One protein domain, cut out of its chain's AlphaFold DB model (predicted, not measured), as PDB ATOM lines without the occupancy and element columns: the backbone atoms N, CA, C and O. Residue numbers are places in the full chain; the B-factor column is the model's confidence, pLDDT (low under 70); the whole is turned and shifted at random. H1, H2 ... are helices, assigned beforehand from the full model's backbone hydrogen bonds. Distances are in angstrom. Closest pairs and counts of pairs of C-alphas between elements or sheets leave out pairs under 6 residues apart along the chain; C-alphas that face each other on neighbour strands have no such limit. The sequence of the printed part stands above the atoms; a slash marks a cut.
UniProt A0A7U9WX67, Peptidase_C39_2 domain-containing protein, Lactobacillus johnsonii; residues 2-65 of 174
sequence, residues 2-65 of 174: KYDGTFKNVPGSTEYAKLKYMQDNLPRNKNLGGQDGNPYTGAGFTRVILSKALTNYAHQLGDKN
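What this domain is: This is residues 2 to 65 of the 174 residues of the protein "Peptidase_C39_2 domain-containing protein" of Lactobacillus johnsonii (UniProt A0A7U9WX67). With little regular structure, this is a flat model in which two short helices, H1 and H2, lie along opposite long sides. Residues 2 to 14 form a loop at one end, and the link from H1 to H2 loops out at the other. The printed part has 64 residues with two named helices, H1 then H2, and no named strand; the class is all helix, with 21 residues in named elements. It is only just compact, close to loose, with a radius of gyration of the C-alphas of 12.4 A and spans of 34 by 23 by 12 A.

How they stand to each other: The longest helix, H2, residues 51 to 61, is only just apart from H1, residues 15 to 24: their closest C-alphas are 8.4 A apart. In H1 and H2 every O i to N i+4 pair is within hydrogen-bond range.

Where its parts are: H2 spans 15.1 A, from C-alpha 51 at (140.746, 184.792, 73.550) to C-alpha 61 at (136.968, 186.272, 58.968). H1 spans 14.1 A from C-alpha 15 at (148.761, 181.688, 52.015).

The domain as a whole: The C-alphas farthest apart, of Asp 4 and Gly 44, are 35.5 A apart. The link is long, 26 residues. The printed part has no cut. Residues 2 to 13 have pLDDT under 70.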
ATOM      1  N   LYS A   2     131.241 185.873  56.164       36.62
ATOM      2  CA  LYS A   2     131.079 184.507  56.715       36.62
ATOM      3  C   LYS A   2     132.161 183.631  56.082       36.62
ATOM      4  O   LYS A   2     132.468 183.862  54.916       36.62
ATOM      5  N   TYR A   3     132.705 182.652  56.794       38.19
ATOM      6  CA  TYR A   3     133.694 181.737  56.244       38.19
ATOM      7  C   TYR A   3     133.034 180.423  55.946       38.19
ATOM      8  O   TYR A   3     132.038 180.032  56.558       38.19
ATOM      9  N   ASP A   4     133.544 179.841  54.880       53.56
ATOM     10  CA  ASP A   4     132.946 178.755  54.132       53.56
ATOM     11  C   ASP A   4     133.744 177.456  54.329       53.56
ATOM     12  O   ASP A   4     133.630 176.539  53.524       53.56
ATOM     13  N   GLY A   5     134.572 177.385  55.381       50.62
ATOM     14  CA  GLY A   5     135.513 176.285  55.611       50.62
ATOM     15  C   GLY A   5     136.838 176.442  54.861       50.62
ATOM     16  O   GLY A   5     137.732 175.615  55.004       50.62
ATOM     17  N   THR A   6     136.997 177.503  54.069       55.75
ATOM     18  CA  THR A   6     138.240 177.838  53.383       55.75
ATOM     19  C   THR A   6     138.537 179.323  53.598       55.75
ATOM     20  O   THR A   6     137.654 180.165  53.507       55.75
ATOM     21  N   PHE A   7     139.783 179.717  53.867       61.62
ATOM     22  CA  PHE A   7     140.160 181.139  54.004       61.62
ATOM     23  C   PHE A   7     140.028 181.945  52.682       61.62
ATOM     24  O   PHE A   7     140.735 182.925  52.473       61.62
ATOM     25  N   LYS A   8     139.148 181.539  51.753       56.09
ATOM     26  CA  LYS A   8     138.875 182.169  50.452       56.09
ATOM     27  C   LYS A   8     138.370 183.603  50.571       56.09
ATOM     28  O   LYS A   8     138.610 184.394  49.670       56.09
ATOM     29  N   ASN A   9     137.717 183.938  51.684       61.19
ATOM     30  CA  ASN A   9     137.207 185.287  51.938       61.19
ATOM     31  C   ASN A   9     138.227 186.200  52.639       61.19
ATOM     32  O   ASN A   9     137.933 187.372  52.861       61.19
ATOM     33  N   VAL A  10     139.426 185.694  52.960       68.50
ATOM     34  CA  VAL A  10     140.564 186.524  53.374       68.50
ATOM     35  C   VAL A  10     141.252 187.041  52.103       68.50
ATOM     36  O   VAL A  10     141.732 186.221  51.318       68.50
ATOM     37  N   PRO A  11     141.318 188.366  51.859       63.66
ATOM     38  CA  PRO A  11     141.940 188.906  50.652       63.66
ATOM     39  C   PRO A  11     143.406 188.466  50.507       63.66
ATOM     40  O   PRO A  11     144.235 188.751  51.367       63.66
ATOM     41  N   GLY A  12     143.735 187.786  49.404       61.97
ATOM     42  CA  GLY A  12     145.100 187.353  49.095       61.97
ATOM     43  C   GLY A  12     145.138 186.138  48.168       61.97
ATOM     44  O   GLY A  12     144.427 185.161  48.383       61.97
ATOM     45  N   SER A  13     145.985 186.175  47.137       68.19
ATOM     46  CA  SER A  13     146.148 185.058  46.191       68.19
ATOM     47  C   SER A  13     147.023 183.916  46.725       68.19
ATOM     48  O   SER A  13     147.058 182.845  46.125       68.19
ATOM     49  N   THR A  14     147.722 184.117  47.849       81.62
ATOM     50  CA  THR A  14     148.647 183.147  48.458       81.62
ATOM     51  C   THR A  14     148.407 183.012  49.961       81.62
ATOM     52  O   THR A  14     147.893 183.932  50.600       81.62
ATOM     53  N   GLU A  15     148.831 181.894  50.557       78.56
ATOM     54  CA  GLU A  15     148.761 181.688  52.015       78.56
ATOM     55  C   GLU A  15     149.534 182.762  52.791       78.56
ATOM     56  O   GLU A  15     149.064 183.252  53.814       78.56
ATOM     57  N   TYR A  16     150.671 183.216  52.255       82.50
ATOM     58  CA  TYR A  16     151.410 184.344  52.819       82.50
ATOM     59  C   TYR A  16     150.568 185.626  52.851       82.50
ATOM     60  O   TYR A  16     150.516 186.300  53.878       82.50
ATOM     61  N   ALA A  17     149.881 185.959  51.753       82.12
ATOM     62  CA  ALA A  17     149.040 187.150  51.691       82.12
ATOM     63  C   ALA A  17     147.870 187.074  52.686       82.12
ATOM     64  O   ALA A  17     147.584 188.061  53.362       82.12
ATOM     65  N   LYS A  18     147.256 185.893  52.844       82.12
ATOM     66  CA  LYS A  18     146.199 185.662  53.839       82.12
ATOM     67  C   LYS A  18     146.717 185.816  55.269       82.12
ATOM     68  O   LYS A  18     146.103 186.524  56.062       82.12
ATOM     69  N   LEU A  19     147.857 185.203  55.600       83.25
ATOM     70  CA  LEU A  19     148.496 185.332  56.916       83.25
ATOM     71  C   LEU A  19     148.844 186.789  57.226       83.25
ATOM     72  O   LEU A  19     148.525 187.287  58.305       83.25
ATOM     73  N   LYS A  20     149.429 187.493  56.253       85.62
ATOM     74  CA  LYS A  20     149.751 188.913  56.380       85.62
ATOM     75  C   LYS A  20     148.493 189.750  56.611       85.62
ATOM     76  O   LYS A  20     148.486 190.574  57.516       85.62
ATOM     77  N   TYR A  21     147.418 189.510  55.855       88.00
ATOM     78  CA  TYR A  21     146.141 190.192  56.064       88.00
ATOM     79  C   TYR A  21     145.608 189.954  57.480       88.00
ATOM     80  O   TYR A  21     145.215 190.905  58.157       88.00
ATOM     81  N   MET A  22     145.622 188.701  57.946       88.31
ATOM     82  CA  MET A  22     145.147 188.361  59.286       88.31
ATOM     83  C   MET A  22     145.947 189.083  60.377       88.31
ATOM     84  O   MET A  22     145.353 189.554  61.345       88.31
ATOM     85  N   GLN A  23     147.264 189.216  60.199       89.00
ATOM     86  CA  GLN A  23     148.150 189.923  61.123       89.00
ATOM     87  C   GLN A  23     147.992 191.450  61.059       89.00
ATOM     88  O   GLN A  23     147.940 192.096  62.106       89.00
ATOM     89  N   ASP A  24     147.868 192.025  59.859       89.62
ATOM     90  CA  ASP A  24     147.663 193.467  59.646       89.62
ATOM     91  C   ASP A  24     146.333 193.960  60.237       89.62
ATOM     92  O   ASP A  24     146.244 195.098  60.694       89.62
ATOM     93  N   ASN A  25     145.308 193.102  60.248       90.81
ATOM     94  CA  ASN A  25     143.957 193.437  60.708       90.81
ATOM     95  C   ASN A  25     143.630 192.871  62.101       90.81
ATOM     96  O   ASN A  25     142.483 192.940  62.546       90.81
ATOM     97  N   LEU A  26     144.623 192.325  62.810       91.81
ATOM     98  CA  LEU A  26     144.426 191.782  64.150       91.81
ATOM     99  C   LEU A  26     143.912 192.880  65.106       91.81
ATOM    100  O   LEU A  26     144.517 193.952  65.161       91.81
ATOM    101  N   PRO A  27     142.858 192.642  65.914       94.31
ATOM    102  CA  PRO A  27     142.338 193.643  66.842       94.31
ATOM    103  C   PRO A  27     143.406 194.237  67.771       94.31
ATOM    104  O   PRO A  27     144.108 193.517  68.484       94.31
ATOM    105  N   ARG A  28     143.490 195.574  67.796       92.12
ATOM    106  CA  ARG A  28     144.540 196.344  68.496       92.12
ATOM    107  C   ARG A  28     144.072 197.112  69.735       92.12
ATOM    108  O   ARG A  28     144.883 197.565  70.533       92.12
ATOM    109  N   ASN A  29     142.764 197.301  69.909       90.12
ATOM    110  CA  ASN A  29     142.241 198.119  71.003       90.12
ATOM    111  C   ASN A  29     142.332 197.372  72.344       90.12
ATOM    112  O   ASN A  29     141.573 196.433  72.592       90.12
ATOM    113  N   LYS A  30     143.218 197.832  73.236       87.00
ATOM    114  CA  LYS A  30     143.470 197.209  74.541       87.00
ATOM    115  C   LYS A  30     142.215 197.101  75.417       87.00
ATOM    116  O   LYS A  30     142.046 196.083  76.091       87.00
ATOM    117  N   ASN A  31     141.326 198.095  75.365       88.56
ATOM    118  CA  ASN A  31     140.089 198.134  76.155       88.56
ATOM    119  C   ASN A  31     139.064 197.091  75.689       88.56
ATOM    120  O   ASN A  31     138.196 196.696  76.458       88.56
ATOM    121  N   LEU A  32     139.194 196.609  74.450       89.88
ATOM    122  CA  LEU A  32     138.347 195.568  73.866       89.88
ATOM    123  C   LEU A  32     139.041 194.197  73.827       89.88
ATOM    124  O   LEU A  32     138.587 193.290  73.138       89.88
ATOM    125  N   GLY A  33     140.161 194.042  74.542       89.69
ATOM    126  CA  GLY A  33     140.940 192.804  74.564       89.69
ATOM    127  C   GLY A  33     141.902 192.629  73.386       89.69
ATOM    128  O   GLY A  33     142.430 191.540  73.211       89.69
ATOM    129  N   GLY A  34     142.165 193.667  72.591       91.00
ATOM    130  CA  GLY A  34     143.131 193.630  71.489       91.00
ATOM    131  C   GLY A  34     144.596 193.511  71.932       91.00
ATOM    132  O   GLY A  34     144.925 193.728  73.108       91.00
ATOM    133  N   GLN A  35     145.456 193.177  70.965       90.31
ATOM    134  CA  GLN A  35     146.913 193.117  71.107       90.31
ATOM    135  C   GLN A  35     147.523 194.517  71.212       90.31
ATOM    136  O   GLN A  35     147.081 195.448  70.540       90.31
ATOM    137  N   ASP A  36     148.595 194.641  71.992       88.69
ATOM    138  CA  ASP A  36     149.333 195.886  72.194       88.69
ATOM    139  C   ASP A  36     150.798 195.759  71.727       88.69
ATOM    140  O   ASP A  36     151.410 194.710  71.908       88.69
ATOM    141  N   GLY A  37     151.352 196.807  71.108       85.81
ATOM    142  CA  GLY A  37     152.680 196.843  70.453       85.81
ATOM    143  C   GLY A  37     152.842 196.126  69.100       85.81
ATOM    144  O   GLY A  37     152.002 195.330  68.681       85.81
ATOM    145  N   ASN A  38     153.907 196.446  68.367       85.12
ATOM    146  CA  ASN A  38     154.082 196.086  66.958       85.12
ATOM    147  C   ASN A  38     154.138 194.552  66.748       85.12
ATOM    148  O   ASN A  38     155.019 193.903  67.311       85.12
ATOM    149  N   PRO A  39     153.247 193.961  65.927       80.38
ATOM    150  CA  PRO A  39     153.188 192.511  65.728       80.38
ATOM    151  C   PRO A  39     154.352 191.945  64.898       80.38
ATOM    152  O   PRO A  39     154.541 190.736  64.886       80.38
ATOM    153  N   TYR A  40     155.103 192.787  64.186       83.44
ATOM    154  CA  TYR A  40     156.224 192.377  63.336       83.44
ATOM    155  C   TYR A  40     157.574 192.537  64.029       83.44
ATOM    156  O   TYR A  40     158.460 191.709  63.852       83.44
ATOM    157  N   THR A  41     157.739 193.608  64.807       83.31
ATOM    158  CA  THR A  41     159.026 193.948  65.434       83.31
ATOM    159  C   THR A  41     159.041 193.739  66.945       83.31
ATOM    160  O   THR A  41     160.096 193.842  67.560       83.31
ATOM    161  N   GLY A  42     157.880 193.514  67.569       77.62
ATOM    162  CA  GLY A  42     157.732 193.449  69.025       77.62
ATOM    163  C   GLY A  42     157.868 194.803  69.735       77.62
ATOM    164  O   GLY A  42     157.702 194.878  70.952       77.62
ATOM    165  N   ALA A  43     158.142 195.893  69.008       82.69
ATOM    166  CA  ALA A  43     158.323 197.216  69.596       82.69
ATOM    167  C   ALA A  43     157.065 197.666  70.360       82.69
ATOM    168  O   ALA A  43     155.965 197.704  69.804       82.69
ATOM    169  N   GLY A  44     157.232 198.011  71.640       82.75
ATOM    170  CA  GLY A  44     156.133 198.439  72.511       82.75
ATOM    171  C   GLY A  44     155.142 197.329  72.878       82.75
ATOM    172  O   GLY A  44     154.022 197.633  73.275       82.75
ATOM    173  N   PHE A  45     155.501 196.052  72.709       81.94
ATOM    174  CA  PHE A  45     154.613 194.935  73.025       81.94
ATOM    175  C   PHE A  45     154.369 194.802  74.529       81.94
ATOM    176  O   PHE A  45     155.300 194.598  75.304       81.94
ATOM    177  N   THR A  46     153.100 194.891  74.943       80.44
ATOM    178  CA  THR A  46     152.714 194.739  76.360       80.44
ATOM    179  C   THR A  46     151.710 193.620  76.608       80.44
ATOM    180  O   THR A  46     151.551 193.199  77.757       80.44
ATOM    181  N   ARG A  47     151.019 193.136  75.563       81.62
ATOM    182  CA  ARG A  47     149.990 192.099  75.688       81.62
ATOM    183  C   ARG A  47     149.618 191.473  74.347       81.62
ATOM    184  O   ARG A  47     149.436 192.197  73.373       81.62
ATOM    185  N   VAL A  48     149.380 190.162  74.340       87.12
ATOM    186  CA  VAL A  48     148.670 189.460  73.251       87.12
ATOM    187  C   VAL A  48     147.187 189.852  73.194       87.12
ATOM    188  O   VAL A  48     146.613 190.347  74.167       87.12
ATOM    189  N   ILE A  49     146.547 189.610  72.053       90.62
ATOM    190  CA  ILE A  49     145.084 189.654  71.927       90.62
ATOM    191  C   ILE A  49     144.435 188.617  72.856       90.62
ATOM    192  O   ILE A  49     144.906 187.493  72.903       90.62
ATOM    193  N   LEU A  50     143.365 188.954  73.578       90.50
ATOM    194  CA  LEU A  50     142.625 188.029  74.449       90.50
ATOM    195  C   LEU A  50     141.747 187.061  73.644       90.50
ATOM    196  O   LEU A  50     141.288 187.396  72.549       90.50
ATOM    197  N   SER A  51     141.457 185.894  74.219       91.12
ATOM    198  CA  SER A  51     140.746 184.792  73.550       91.12
ATOM    199  C   SER A  51     139.401 185.204  72.965       91.12
ATOM    200  O   SER A  51     139.121 184.921  71.802       91.12
ATOM    201  N   LYS A  52     138.595 185.950  73.723       91.12
ATOM    202  CA  LYS A  52     137.297 186.456  73.260       91.12
ATOM    203  C   LYS A  52     137.420 187.368  72.039       91.12
ATOM    204  O   LYS A  52     136.646 187.250  71.091       91.12
ATOM    205  N   ALA A  53     138.393 188.280  72.048       93.56
ATOM    206  CA  ALA A  53     138.631 189.190  70.928       93.56
ATOM    207  C   ALA A  53     139.144 188.432  69.695       93.56
ATOM    208  O   ALA A  53     138.709 188.717  68.581       93.56
ATOM    209  N   LEU A  54     140.008 187.435  69.901       93.75
ATOM    210  CA  LEU A  54     140.508 186.568  68.837       93.75
ATOM    211  C   LEU A  54     139.404 185.672  68.253       93.75
ATOM    212  O   LEU A  54     139.318 185.538  67.038       93.75
ATOM    213  N   THR A  55     138.510 185.140  69.089       94.38
ATOM    214  CA  THR A  55     137.339 184.353  68.660       94.38
ATOM    215  C   THR A  55     136.411 185.199  67.796       94.38
ATOM    216  O   THR A  55     136.068 184.810  66.684       94.38
ATOM    217  N   ASN A  56     136.069 186.408  68.254       93.94
ATOM    218  CA  ASN A  56     135.250 187.336  67.472       93.94
ATOM    219  C   ASN A  56     135.908 187.690  66.133       93.94
ATOM    220  O   ASN A  56     135.220 187.811  65.124       93.94
ATOM    221  N   TYR A  57     137.232 187.853  66.115       93.31
ATOM    222  CA  TYR A  57     137.969 188.117  64.886       93.31
ATOM    223  C   TYR A  57     137.943 186.920  63.930       93.31
ATOM    224  O   TYR A  57     137.636 187.094  62.752       93.31
ATOM    225  N   ALA A  58     138.148 185.700  64.433       90.50
ATOM    226  CA  ALA A  58     137.983 184.479  63.647       90.50
ATOM    227  C   ALA A  58     136.570 184.388  63.046       90.50
ATOM    228  O   ALA A  58     136.429 184.130  61.855       90.50
ATOM    229  N   HIS A  59     135.533 184.734  63.814       90.25
ATOM    230  CA  HIS A  59     134.139 184.775  63.353       90.25
ATOM    231  C   HIS A  59     133.864 185.886  62.329       90.25
ATOM    232  O   HIS A  59     132.944 185.758  61.526       90.25
ATOM    233  N   GLN A  60     134.628 186.981  62.340       88.50
ATOM    234  CA  GLN A  60     134.537 188.046  61.332       88.50
ATOM    235  C   GLN A  60     135.198 187.641  60.017       88.50
ATOM    236  O   GLN A  60     134.632 187.890  58.951       88.50
ATOM    237  N   LEU A  61     136.357 186.980  60.098       85.25
ATOM    238  CA  LEU A  61     136.968 186.272  58.968       85.25
ATOM    239  C   LEU A  61     136.062 185.126  58.506       85.25
ATOM    240  O   LEU A  61     136.053 184.777  57.327       85.25
ATOM    241  N   GLY A  62     135.235 184.646  59.439       81.38
ATOM    242  CA  GLY A  62     134.010 183.909  59.230       81.38
ATOM    243  C   GLY A  62     134.044 182.445  59.692       81.38
ATOM    244  O   GLY A  62     133.099 181.702  59.417       81.38
ATOM    245  N   ASP A  63     135.117 182.040  60.364       85.19
ATOM    246  CA  ASP A  63     135.219 180.746  61.024       85.19
ATOM    247  C   ASP A  63     134.365 180.771  62.279       85.19
ATOM    248  O   ASP A  63     134.722 181.395  63.268       85.19
ATOM    249  N   LYS A  64     133.194 180.140  62.207       86.31
ATOM    250  CA  LYS A  64     132.228 180.094  63.310       86.31
ATOM    251  C   LYS A  64     132.503 178.966  64.300       86.31
ATOM    252  O   LYS A  64     131.839 178.922  65.333       86.31
ATOM    253  N   ASN A  65     133.411 178.053  63.965       90.44
ATOM    254  CA  ASN A  65     133.689 176.868  64.770       90.44
ATOM    255  C   ASN A  65     134.685 177.181  65.885       90.44
ATOM    256  O   ASN A  65     134.650 176.537  66.925       90.44
TER     257      ASN A  65